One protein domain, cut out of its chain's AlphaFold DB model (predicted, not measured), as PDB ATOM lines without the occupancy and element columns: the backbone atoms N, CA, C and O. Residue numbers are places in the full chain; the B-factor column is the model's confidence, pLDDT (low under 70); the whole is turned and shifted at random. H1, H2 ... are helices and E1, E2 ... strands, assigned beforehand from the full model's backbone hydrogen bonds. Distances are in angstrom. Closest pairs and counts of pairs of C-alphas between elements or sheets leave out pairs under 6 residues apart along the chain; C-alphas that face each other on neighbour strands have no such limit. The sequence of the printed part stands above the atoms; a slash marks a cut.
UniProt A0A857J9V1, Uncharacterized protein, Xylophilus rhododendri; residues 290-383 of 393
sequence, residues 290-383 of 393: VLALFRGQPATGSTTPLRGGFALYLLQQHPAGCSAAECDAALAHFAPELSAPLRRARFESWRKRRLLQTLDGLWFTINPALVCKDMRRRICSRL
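This is residues 290 to 383 of the 393 residues of an uncharacterized protein of Xylophilus rhododendri (UniProt A0A857J9V1). Helices H1 to H4 cross one another in a ring of contacts, with the small strand hairpin E1 E2 at one end beside parts of H2, H3 and H4, and H5 on the side of E2 near H2. The long loop of residues 296 to 309 makes the opposite end. The 94 printed residues hold five named helices and two named strands, in the order H1 H2 H3 H4 E1 E2 H5, mostly helix, with an antiparallel sheet. The whole is compact, with a radius of gyration of the C-alphas of 12.4 A and spans of 35 by 26 by 21 A.

E1, residues 356 to 358, and E2, residues 363 to 366, form an antiparallel hairpin; N 357 and O 365 are 2.8 A apart, within hydrogen-bond range. H4, residues 340 to 352, comes closest to E1 at the C-alphas of Trp 350 and Leu 356, 5.7 A. H3, residues 324 to 334, touches H4 at a steep tilt of 62 degrees, opposite ways, the closest C-alphas being Asp 328 and Arg 343, 6.6 A. H2, residues 310 to 317, touches H3, closest at C-alphas 314 and 330, 6.8 A. H1, residues 290 to 295, touches H2, closest at C-alphas 294 and 310, 4.8 A. H5, residues 373 to 382, is close to H2 but not clearly touching, C-alphas 315 and 379 being closest at 7.5 A. Every O i to N i+4 pair is within hydrogen-bond range in H2, H3, H4 and H5, and 1 of 2 in H1.

H1 begins at C-alpha 290 (32.913, -134.060, 29.499); H5 ends at C-alpha 382 (24.308, -120.860, 49.721). H4 is 18.4 A long and H3 15.0 A.

The C-alphas farthest apart, Thr 303 and Asp 360, are 36.1 A apart. The printed part has no cut; H1 to H2 is a long link. Residues 297 to 308 have pLDDT under 70.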
ATOM      1  N   VAL A 290      32.800-135.251  28.636       74.50
ATOM      2  CA  VAL A 290      32.913-134.060  29.499       74.50
ATOM      3  C   VAL A 290      31.721-133.975  30.447       74.50
ATOM      4  O   VAL A 290      31.875-133.663  31.626       74.50
ATOM      5  N   LEU A 291      30.523-134.222  29.925       80.00
ATOM      6  CA  LEU A 291      29.275-134.137  30.675       80.00
ATOM      7  C   LEU A 291      28.979-135.429  31.443       80.00
ATOM      8  O   LEU A 291      28.332-135.361  32.485       80.00
ATOM      9  N   ALA A 292      29.481-136.570  30.961       79.12
ATOM     10  CA  ALA A 292      29.418-137.857  31.647       79.12
ATOM     11  C   ALA A 292      29.986-137.745  33.073       79.12
ATOM     12  O   ALA A 292      29.238-137.909  34.037       79.12
ATOM     13  N   LEU A 293      31.247-137.314  33.207       82.44
ATOM     14  CA  LEU A 293      31.896-137.137  34.510       82.44
ATOM     15  C   LEU A 293      31.170-136.112  35.395       82.44
ATOM     16  O   LEU A 293      30.931-136.351  36.578       82.44
ATOM     17  N   PHE A 294      30.739-134.994  34.801       88.38
ATOM     18  CA  PHE A 294      30.017-133.939  35.519       88.38
ATOM     19  C   PHE A 294      28.705-134.445  36.148       88.38
ATOM     20  O   PHE A 294      28.363-134.060  37.268       88.38
ATOM     21  N   ARG A 295      27.996-135.342  35.445       85.19
ATOM     22  CA  ARG A 295      26.727-135.965  35.865       85.19
ATOM     23  C   ARG A 295      26.901-137.245  36.692       85.19
ATOM     24  O   ARG A 295      25.903-137.745  37.201       85.19
ATOM     25  N   GLY A 296      28.125-137.758  36.846       74.00
ATOM     26  CA  GLY A 296      28.416-138.960  37.644       74.00
ATOM     27  C   GLY A 296      28.448-140.270  36.883       74.00
ATOM     28  O   GLY A 296      28.315-141.326  37.488       74.00
ATOM     29  N   GLN A 297      28.625-140.214  35.566       69.44
ATOM     30  CA  GLN A 297      29.070-141.377  34.812       69.44
ATOM     31  C   GLN A 297      30.602-141.476  34.917       69.44
ATOM     32  O   GLN A 297      31.268-140.437  34.872       69.44
ATOM     33  N   PRO A 298      31.165-142.686  35.084       49.38
ATOM     34  CA  PRO A 298      32.608-142.874  35.207       49.38
ATOM     35  C   PRO A 298      33.342-142.276  34.003       49.38
ATOM     36  O   PRO A 298      32.828-142.279  32.879       49.38
ATOM     37  N   ALA A 299      34.540-141.732  34.234       46.81
ATOM     38  CA  ALA A 299      35.422-141.368  33.133       46.81
ATOM     39  C   ALA A 299      35.792-142.633  32.345       46.81
ATOM     40  O   ALA A 299      35.945-143.705  32.928       46.81
ATOM     41  N   THR A 300      35.936-142.505  31.024       45.19
ATOM     42  CA  THR A 300      36.370-143.611  30.163       45.19
ATOM     43  C   THR A 300      37.679-144.200  30.696       45.19
ATOM     44  O   THR A 300      38.642-143.452  30.863       45.19
ATOM     45  N   GLY A 301      37.699-145.506  30.985       36.25
ATOM     46  CA  GLY A 301      38.860-146.201  31.569       36.25
ATOM     47  C   GLY A 301      38.992-146.156  33.102       36.25
ATOM     48  O   GLY A 301      39.983-146.650  33.630       36.25
ATOM     49  N   SER A 302      38.015-145.599  33.829       38.91
ATOM     50  CA  SER A 302      38.003-145.582  35.300       38.91
ATOM     51  C   SER A 302      37.384-146.854  35.887       38.91
ATOM     52  O   SER A 302      36.274-147.247  35.523       38.91
ATOM     53  N   THR A 303      38.078-147.486  36.836       46.62
ATOM     54  CA  THR A 303      37.593-148.661  37.585       46.62
ATOM     55  C   THR A 303      36.899-148.295  38.900       46.62
ATOM     56  O   THR A 303      36.337-149.169  39.562       46.62
ATOM     57  N   THR A 304      36.930-147.020  39.303       42.34
ATOM     58  CA  THR A 304      36.443-146.576  40.615       42.34
ATOM     59  C   THR A 304      34.942-146.257  40.563       42.34
ATOM     60  O   THR A 304      34.517-145.430  39.753       42.34
ATOM     61  N   PRO A 305      34.097-146.857  41.424       45.81
ATOM     62  CA  PRO A 305      32.689-146.490  41.492       45.81
ATOM     63  C   PRO A 305      32.504-145.073  42.022       45.81
ATOM     64  O   PRO A 305      32.773-144.786  43.190       45.81
ATOM     65  N   LEU A 306      31.979-144.192  41.174       51.75
ATOM     66  CA  LEU A 306      31.631-142.834  41.574       51.75
ATOM     67  C   LEU A 306      30.414-142.848  42.513       51.75
ATOM     68  O   LEU A 306      29.360-143.398  42.192       51.75
ATOM     69  N   ARG A 307      30.550-142.195  43.675       55.44
ATOM     70  CA  ARG A 307      29.517-142.072  44.726       55.44
ATOM     71  C   ARG A 307      28.481-140.958  44.460       55.44
ATOM     72  O   ARG A 307      27.843-140.469  45.388       55.44
ATOM     73  N   GLY A 308      28.315-140.536  43.207       63.41
ATOM     74  CA  GLY A 308      27.472-139.406  42.795       63.41
ATOM     75  C   GLY A 308      28.105-138.614  41.648       63.41
ATOM     76  O   GLY A 308      29.211-138.927  41.222       63.41
ATOM     77  N   GLY A 309      27.411-137.604  41.117       82.19
ATOM     78  CA  GLY A 309      27.964-136.727  40.078       82.19
ATOM     79  C   GLY A 309      29.017-135.761  40.594       82.19
ATOM     80  O   GLY A 309      28.877-135.263  41.710       82.19
ATOM     81  N   PHE A 310      30.031-135.436  39.776       89.25
ATOM     82  CA  PHE A 310      31.049-134.450  40.163       89.25
ATOM     83  C   PHE A 310      30.414-133.108  40.551       89.25
ATOM     84  O   PHE A 310      30.874-132.466  41.486       89.25
ATOM     85  N   ALA A 311      29.313-132.706  39.908       91.50
ATOM     86  CA  ALA A 311      28.577-131.514  40.320       91.50
ATOM     87  C   ALA A 311      28.018-131.629  41.750       91.50
ATOM     88  O   ALA A 311      28.198-130.721  42.553       91.50
ATOM     89  N   LEU A 312      27.374-132.745  42.114       90.81
ATOM     90  CA  LEU A 312      26.892-132.915  43.487       90.81
ATOM     91  C   LEU A 312      28.057-132.918  44.482       90.81
ATOM     92  O   LEU A 312      27.968-132.245  45.506       90.81
ATOM     93  N   TYR A 313      29.139-133.623  44.153       91.81
ATOM     94  CA  TYR A 313      30.350-133.663  44.967       91.81
ATOM     95  C   TYR A 313      30.933-132.261  45.185       91.81
ATOM     96  O   TYR A 313      31.142-131.847  46.324       91.81
ATOM     97  N   LEU A 314      31.100-131.483  44.113       93.06
ATOM     98  CA  LEU A 314      31.612-130.117  44.184       93.06
ATOM     99  C   LEU A 314      30.719-129.226  45.057       93.06
ATOM    100  O   LEU A 314      31.232-128.459  45.862       93.06
ATOM    101  N   LEU A 315      29.391-129.360  44.963       92.00
ATOM    102  CA  LEU A 315      28.450-128.600  45.796       92.00
ATOM    103  C   LEU A 315      28.490-128.997  47.280       92.00
ATOM    104  O   LEU A 315      28.165-128.184  48.147       92.00
ATOM    105  N   GLN A 316      28.816-130.256  47.577       91.19
ATOM    106  CA  GLN A 316      28.961-130.747  48.947       91.19
ATOM    107  C   GLN A 316      30.245-130.221  49.590       91.19
ATOM    108  O   GLN A 316      30.188-129.773  50.730       91.19
ATOM    109  N   GLN A 317      31.357-130.236  48.851       92.94
ATOM    110  CA  GLN A 317      32.656-129.750  49.333       92.94
ATOM    111  C   GLN A 317      32.729-128.220  49.373       92.94
ATOM    112  O   GLN A 317      33.227-127.638  50.329       92.94
ATOM    113  N   HIS A 318      32.178-127.560  48.354       93.56
ATOM    114  CA  HIS A 318      32.273-126.117  48.153       93.56
ATOM    115  C   HIS A 318      30.878-125.492  47.962       93.56
ATOM    116  O   HIS A 318      30.509-125.066  46.861       93.56
ATOM    117  N   PRO A 319      30.058-125.428  49.030       90.69
ATOM    118  CA  PRO A 319      28.667-124.971  48.960       90.69
ATOM    119  C   PRO A 319      28.482-123.534  48.456       90.69
ATOM    120  O   PRO A 319      27.457-123.243  47.840       90.69
ATOM    121  N   ALA A 320      29.450-122.653  48.717       89.44
ATOM    122  CA  ALA A 320      29.437-121.251  48.292       89.44
ATOM    123  C   ALA A 320      30.084-121.029  46.909       89.44
ATOM    124  O   ALA A 320      30.145-119.898  46.433       89.44
ATOM    125  N   GLY A 321      30.532-122.102  46.250       92.00
ATOM    126  CA  GLY A 321      31.421-122.046  45.094       92.00
ATOM    127  C   GLY A 321      32.879-122.290  45.480       92.00
ATOM    128  O   GLY A 321      33.211-122.384  46.659       92.00
ATOM    129  N   CYS A 322      33.732-122.419  44.469       93.94
ATOM    130  CA  CYS A 322      35.154-122.730  44.591       93.94
ATOM    131  C   CYS A 322      35.985-121.927  43.583       93.94
ATOM    132  O   CYS A 322      35.525-121.606  42.483       93.94
ATOM    133  N   SER A 323      37.241-121.672  43.911       94.94
ATOM    134  CA  SER A 323      38.270-121.240  42.970       94.94
ATOM    135  C   SER A 323      38.605-122.332  41.940       94.94
ATOM    136  O   SER A 323      38.214-123.498  42.061       94.94
ATOM    137  N   ALA A 324      39.367-121.974  40.901       94.19
ATOM    138  CA  ALA A 324      39.863-122.949  39.927       94.19
ATOM    139  C   ALA A 324      40.792-124.006  40.564       94.19
ATOM    140  O   ALA A 324      40.733-125.171  40.179       94.19
ATOM    141  N   ALA A 325      41.612-123.608  41.544       94.12
ATOM    142  CA  ALA A 325      42.531-124.506  42.244       94.12
ATOM    143  C   ALA A 325      41.779-125.523  43.115       94.12
ATOM    144  O   ALA A 325      42.058-126.717  43.052       94.12
ATOM    145  N   GLU A 326      40.769-125.068  43.860       95.81
ATOM    146  CA  GLU A 326      39.894-125.948  44.643       95.81
ATOM    147  C   GLU A 326      39.102-126.906  43.748       95.81
ATOM    148  O   GLU A 326      38.956-128.079  44.076       95.81
ATOM    149  N   CYS A 327      38.642-126.445  42.580       94.56
ATOM    150  CA  CYS A 327      37.967-127.310  41.617       94.56
ATOM    151  C   CYS A 327      38.900-128.399  41.056       94.56
ATOM    152  O   CYS A 327      38.477-129.550  40.938       94.56
ATOM    153  N   ASP A 328      40.163-128.072  40.739       94.44
ATOM    154  CA  ASP A 328      41.146-129.081  40.311       94.44
ATOM    155  C   ASP A 328      41.448-130.082  41.431       94.44
ATOM    156  O   ASP A 328      41.446-131.284  41.176       94.44
ATOM    157  N   ALA A 329      41.627-129.611  42.669       94.88
ATOM    158  CA  ALA A 329      41.847-130.472  43.830       94.88
ATOM    159  C   ALA A 329      40.652-131.407  44.080       94.88
ATOM    160  O   ALA A 329      40.821-132.616  44.258       94.88
ATOM    161  N   ALA A 330      39.430-130.873  44.009       93.12
ATOM    162  CA  ALA A 330      38.201-131.650  44.095       93.12
ATOM    163  C   ALA A 330      38.122-132.700  42.978       93.12
ATOM    164  O   ALA A 330      37.730-133.838  43.232       93.12
ATOM    165  N   LEU A 331      38.514-132.348  41.749       90.94
ATOM    166  CA  LEU A 331      38.509-133.270  40.614       90.94
ATOM    167  C   LEU A 331      39.589-134.349  40.733       90.94
ATOM    168  O   LEU A 331      39.321-135.498  40.396       90.94
ATOM    169  N   ALA A 332      40.774-134.005  41.236       91.75
ATOM    170  CA  ALA A 332      41.849-134.953  41.510       91.75
ATOM    171  C   ALA A 332      41.446-135.968  42.586       91.75
ATOM    172  O   ALA A 332      41.775-137.143  42.474       91.75
ATOM    173  N   HIS A 333      40.696-135.536  43.600       90.25
ATOM    174  CA  HIS A 333      40.157-136.447  44.606       90.25
ATOM    175  C   HIS A 333      39.016-137.316  44.055       90.25
ATOM    176  O   HIS A 333      38.936-138.504  44.347       90.25
ATOM    177  N   PHE A 334      38.127-136.727  43.254       86.56
ATOM    178  CA  PHE A 334      36.947-137.411  42.724       86.56
ATOM    179  C   PHE A 334      37.275-138.429  41.617       86.56
ATOM    180  O   PHE A 334      36.609-139.457  41.523       86.56
ATOM    181  N   ALA A 335      38.270-138.138  40.776       86.38
ATOM    182  CA  ALA A 335      38.710-138.967  39.655       86.38
ATOM    183  C   ALA A 335      40.255-139.013  39.607       86.38
ATOM    184  O   ALA A 335      40.866-138.339  38.765       86.38
ATOM    185  N   PRO A 336      40.896-139.757  40.531       85.75
ATOM    186  CA  PRO A 336      42.352-139.765  40.717       85.75
ATOM    187  C   PRO A 336      43.140-140.255  39.497       85.75
ATOM    188  O   PRO A 336      44.296-139.885  39.315       85.75
ATOM    189  N   GLU A 337      42.512-141.038  38.627       82.88
ATOM    190  CA  GLU A 337      43.082-141.519  37.369       82.88
ATOM    191  C   GLU A 337      43.283-140.419  36.312       82.88
ATOM    192  O   GLU A 337      44.010-140.612  35.336       82.88
ATOM    193  N   LEU A 338      42.642-139.253  36.465       84.62
ATOM    194  CA  LEU A 338      42.785-138.162  35.507       84.62
ATOM    195  C   LEU A 338      44.101-137.414  35.718       84.62
ATOM    196  O   LEU A 338      44.313-136.764  36.745       84.62
ATOM    197  N   SER A 339      44.939-137.398  34.681       88.38
ATOM    198  CA  SER A 339      46.146-136.570  34.648       88.38
ATOM    199  C   SER A 339      45.818-135.075  34.773       88.38
ATOM    200  O   SER A 339      44.755-134.611  34.348       88.38
ATOM    201  N   ALA A 340      46.748-134.289  35.323       90.69
ATOM    202  CA  ALA A 340      46.560-132.846  35.500       90.69
ATOM    203  C   ALA A 340      46.183-132.099  34.195       90.69
ATOM    204  O   ALA A 340      45.256-131.282  34.231       90.69
ATOM    205  N   PRO A 341      46.782-132.400  33.020       92.38
ATOM    206  CA  PRO A 341      46.349-131.800  31.756       92.38
ATOM    207  C   PRO A 341      44.889-132.114  31.403       92.38
ATOM    208  O   PRO A 341      44.151-131.225  30.972       92.38
ATOM    209  N   LEU A 342      44.443-133.358  31.623       88.81
ATOM    210  CA  LEU A 342      43.061-133.760  31.359       88.81
ATOM    211  C   LEU A 342      42.086-133.066  32.309       88.81
ATOM    212  O   LEU A 342      41.058-132.571  31.850       88.81
ATOM    213  N   ARG A 343      42.409-132.969  33.603       90.75
ATOM    214  CA  ARG A 343      41.578-132.243  34.577       90.75
ATOM    215  C   ARG A 343      41.409-130.776  34.196       90.75
ATOM    216  O   ARG A 343      40.278-130.294  34.110       90.75
ATOM    217  N   ARG A 344      42.502-130.100  33.830       91.62
ATOM    218  CA  ARG A 344      42.468-128.713  33.342       91.62
ATOM    219  C   ARG A 344      41.604-128.566  32.089       91.62
ATOM    220  O   ARG A 344      40.777-127.659  32.009       91.62
ATOM    221  N   ALA A 345      41.732-129.490  31.134       90.44
ATOM    222  CA  ALA A 345      40.901-129.505  29.933       90.44
ATOM    223  C   ALA A 345      39.407-129.726  30.248       90.44
ATOM    224  O   ALA A 345      38.550-129.095  29.621       90.44
ATOM    225  N   ARG A 346      39.070-130.583  31.227       90.44
ATOM    226  CA  ARG A 346      37.683-130.780  31.693       90.44
ATOM    227  C   ARG A 346      37.124-129.508  32.320       90.44
ATOM    228  O   ARG A 346      36.052-129.075  31.901       90.44
ATOM    229  N   PHE A 347      37.865-128.888  33.236       92.56
ATOM    230  CA  PHE A 347      37.483-127.631  33.878       92.56
ATOM    231  C   PHE A 347      37.192-126.525  32.851       92.56
ATOM    232  O   PHE A 347      36.105-125.941  32.848       92.56
ATOM    233  N   GLU A 348      38.108-126.300  31.908       92.62
ATOM    234  CA  GLU A 348      37.925-125.303  30.850       92.62
ATOM    235  C   GLU A 348      36.735-125.630  29.938       92.62
ATOM    236  O   GLU A 348      35.969-124.744  29.547       92.62
ATOM    237  N   SER A 349      36.508-126.911  29.640       91.31
ATOM    238  CA  SER A 349      35.333-127.342  28.882       91.31
ATOM    239  C   SER A 349      34.027-127.066  29.636       91.31
ATOM    240  O   SER A 349      33.064-126.572  29.044       91.31
ATOM    241  N   TRP A 350      33.985-127.307  30.949       92.50
ATOM    242  CA  TRP A 350      32.823-127.009  31.791       92.50
ATOM    243  C   TRP A 350      32.522-125.515  31.874       92.50
ATOM    244  O   TRP A 350      31.350-125.137  31.794       92.50
ATOM    245  N   ARG A 351      33.551-124.662  31.947       92.31
ATOM    246  CA  ARG A 351      33.402-123.200  31.870       92.31
ATOM    247  C   ARG A 351      32.851-122.758  30.519       92.31
ATOM    248  O   ARG A 351      31.809-122.105  30.464       92.31
ATOM    249  N   LYS A 352      33.488-123.171  29.417       90.62
ATOM    250  CA  LYS A 352      33.064-122.818  28.045       90.62
ATOM    251  C   LYS A 352      31.622-123.245  27.759       90.62
ATOM    252  O   LYS A 352      30.873-122.528  27.100       90.62
ATOM    253  N   ARG A 353      31.208-124.394  28.298       88.81
ATOM    254  CA  ARG A 353      29.850-124.945  28.154       88.81
ATOM    255  C   ARG A 353      28.858-124.435  29.201       88.81
ATOM    256  O   ARG A 353      27.707-124.869  29.197       88.81
ATOM    257  N   ARG A 354      29.284-123.513  30.071       91.06
ATOM    258  CA  ARG A 354      28.483-122.908  31.143       91.06
ATOM    259  C   ARG A 354      27.891-123.924  32.125       91.06
ATOM    260  O   ARG A 354      26.822-123.670  32.675       91.06
ATOM    261  N   LEU A 355      28.552-125.066  32.335       91.69
ATOM    262  CA  LEU A 355      28.216-125.996  33.421       91.69
ATOM    263  C   LEU A 355      28.671-125.437  34.766       91.69
ATOM    264  O   LEU A 355      27.957-125.552  35.759       91.69
ATOM    265  N   LEU A 356      29.830-124.778  34.751       93.75
ATOM    266  CA  LEU A 356      30.293-123.905  35.815       93.75
ATOM    267  C   LEU A 356      29.992-122.452  35.429       93.75
ATOM    268  O   LEU A 356      30.259-122.032  34.301       93.75
ATOM    269  N   GLN A 357      29.412-121.701  36.357       92.31
ATOM    270  CA  GLN A 357      29.126-120.277  36.250       92.31
ATOM    271  C   GLN A 357      30.089-119.504  37.152       92.31
ATOM    272  O   GLN A 357      30.290-119.870  38.306       92.31
ATOM    273  N   THR A 358      30.659-118.422  36.628       91.62
ATOM    274  CA  THR A 358      31.492-117.494  37.398       91.62
ATOM    275  C   THR A 358      30.634-116.652  38.346       91.62
ATOM    276  O   THR A 358      29.604-116.120  37.926       91.62
ATOM    277  N   LEU A 359      31.068-116.531  39.601       87.00
ATOM    278  CA  LEU A 359      30.460-115.672  40.620       87.00
ATOM    279  C   LEU A 359      31.093-114.273  40.626       87.00
ATOM    280  O   LEU A 359      30.363-113.287  40.558       87.00
ATOM    281  N   ASP A 360      32.428-114.196  40.645       80.88
ATOM    282  CA  ASP A 360      33.211-112.957  40.796       80.88
ATOM    283  C   ASP A 360      34.600-113.031  40.114       80.88
ATOM    284  O   ASP A 360      35.642-112.766  40.701       80.88
ATOM    285  N   GLY A 361      34.651-113.430  38.843       77.56
ATOM    286  CA  GLY A 361      35.896-113.538  38.062       77.56
ATOM    287  C   GLY A 361      36.811-114.710  38.453       77.56
ATOM    288  O   GLY A 361      37.335-115.377  37.560       77.56
ATOM    289  N   LEU A 362      36.952-115.000  39.750       86.25
ATOM    290  CA  LEU A 362      37.860-116.005  40.312       86.25
ATOM    291  C   LEU A 362      37.129-117.204  40.930       86.25
ATOM    292  O   LEU A 362      37.686-118.305  40.926       86.25
ATOM    293  N   TRP A 363      35.889-117.026  41.397       92.19
ATOM    294  CA  TRP A 363      35.075-118.110  41.945       92.19
ATOM    295  C   TRP A 363      34.055-118.650  40.949       92.19
ATOM    296  O   TRP A 363      33.478-117.933  40.123       92.19
ATOM    297  N   PHE A 364      33.801-119.949  41.060       94.38
ATOM    298  CA  PHE A 364      32.910-120.715  40.208       94.38
ATOM    299  C   PHE A 364      31.902-121.489  41.048       94.38
ATOM    300  O   PHE A 364      32.207-121.996  42.121       94.38
ATOM    301  N   THR A 365      30.696-121.637  40.524       94.75
ATOM    302  CA  THR A 365      29.674-122.531  41.069       94.75
ATOM    303  C   THR A 365      29.043-123.338  39.946       94.75
ATOM    304  O   THR A 365      29.233-123.043  38.766       94.75
ATOM    305  N   ILE A 366      28.257-124.351  40.285       94.62
ATOM    306  CA  ILE A 366      27.448-125.072  39.300       94.62
ATOM    307  C   ILE A 366      26.355-124.136  38.801       94.62
ATOM    308  O   ILE A 366      25.686-123.476  39.590       94.62
ATOM    309  N   ASN A 367      26.138-124.100  37.491       93.88
ATOM    310  CA  ASN A 367      25.113-123.246  36.911       93.88
ATOM    311  C   ASN A 367      23.700-123.684  37.363       93.88
ATOM    312  O   ASN A 367      23.213-124.729  36.910       93.88
ATOM    313  N   PRO A 368      22.992-122.876  38.180       93.62
ATOM    314  CA  PRO A 368      21.684-123.232  38.728       93.62
ATOM    315  C   PRO A 368      20.605-123.402  37.651       93.62
ATOM    316  O   PRO A 368      19.607-124.084  37.876       93.62
ATOM    317  N   ALA A 369      20.784-122.812  36.464       93.25
ATOM    318  CA  ALA A 369      19.819-122.931  35.376       93.25
ATOM    319  C   ALA A 369      19.818-124.324  34.727       93.25
ATOM    320  O   ALA A 369      18.817-124.695  34.117       93.25
ATOM    321  N   LEU A 370      20.921-125.073  34.829       91.81
ATOM    322  CA  LEU A 370      21.105-126.367  34.159       91.81
ATOM    323  C   LEU A 370      20.753-127.571  35.037       91.81
ATOM    324  O   LEU A 370      20.736-128.695  34.539       91.81
ATOM    325  N   VAL A 371      20.469-127.334  36.318       92.94
ATOM    326  CA  VAL A 371      20.184-128.381  37.300       92.94
ATOM    327  C   VAL A 371      18.721-128.382  37.739       92.94
ATOM    328  O   VAL A 371      18.007-127.378  37.631       92.94
ATOM    329  N   CYS A 372      18.266-129.533  38.227       94.25
ATOM    330  CA  CYS A 372      16.923-129.730  38.760       94.25
ATOM    331  C   CYS A 372      16.636-128.807  39.952       94.25
ATOM    332  O   CYS A 372      17.546-128.344  40.649       94.25
ATOM    333  N   LYS A 373      15.344-128.530  40.176       95.44
ATOM    334  CA  LYS A 373      14.858-127.514  41.127       95.44
ATOM    335  C   LYS A 373      15.471-127.656  42.521       95.44
ATOM    336  O   LYS A 373      15.823-126.642  43.117       95.44
ATOM    337  N   ASP A 374      15.629-128.869  43.036       92.44
ATOM    338  CA  ASP A 374      16.165-129.079  44.385       92.44
ATOM    339  C   ASP A 374      17.638-128.691  44.516       92.44
ATOM    340  O   ASP A 374      17.992-127.929  45.418       92.44
ATOM    341  N   MET A 375      18.491-129.129  43.586       92.69
ATOM    342  CA  MET A 375      19.889-128.696  43.565       92.69
ATOM    343  C   MET A 375      19.995-127.191  43.294       92.69
ATOM    344  O   MET A 375      20.771-126.509  43.958       92.69
ATOM    345  N   ARG A 376      19.161-126.647  42.397       94.94
ATOM    346  CA  ARG A 376      19.077-125.201  42.154       94.94
ATOM    347  C   ARG A 376      18.795-124.431  43.445       94.94
ATOM    348  O   ARG A 376      19.493-123.465  43.728       94.94
ATOM    349  N   ARG A 377      17.814-124.868  44.246       94.12
ATOM    350  CA  ARG A 377      17.505-124.253  45.549       94.12
ATOM    351  C   ARG A 377      18.714-124.286  46.485       94.12
ATOM    352  O   ARG A 377      19.029-123.257  47.073       94.12
ATOM    353  N   ARG A 378      19.417-125.424  46.573       91.81
ATOM    354  CA  ARG A 378      20.631-125.563  47.399       91.81
ATOM    355  C   ARG A 378      21.719-124.579  46.977       91.81
ATOM    356  O   ARG A 378      22.231-123.873  47.839       91.81
ATOM    357  N   ILE A 379      22.009-124.492  45.678       91.94
ATOM    358  CA  ILE A 379      22.979-123.534  45.129       91.94
ATOM    359  C   ILE A 379      22.552-122.112  45.505       91.94
ATOM    360  O   ILE A 379      23.253-121.438  46.248       91.94
ATOM    361  N   CYS A 380      21.358-121.679  45.089       91.06
ATOM    362  CA  CYS A 380      20.898-120.305  45.303       91.06
ATOM    363  C   CYS A 380      20.817-119.897  46.784       91.06
ATOM    364  O   CYS A 380      21.016-118.729  47.088       91.06
ATOM    365  N   SER A 381      20.546-120.833  47.701       89.25
ATOM    366  CA  SER A 381      20.499-120.552  49.147       89.25
ATOM    367  C   SER A 381      21.870-120.339  49.799       89.25
ATOM    368  O   SER A 381      21.939-119.765  50.880       89.25
ATOM    369  N   ARG A 382      22.942-120.832  49.169       84.12
ATOM    370  CA  ARG A 382      24.308-120.860  49.721       84.12
ATOM    371  C   ARG A 382      25.253-119.891  49.026       84.12
ATOM    372  O   ARG A 382      26.330-119.620  49.547       84.12
ATOM    373  N   LEU A 383      24.860-119.379  47.860       81.00
ATOM    374  CA  LEU A 383      25.617-118.333  47.197       81.00
ATOM    375  C   LEU A 383      25.621-117.077  48.073       81.00
ATOM    376  O   LEU A 383      24.556-116.688  48.569       81.00
TER     377      LEU A 383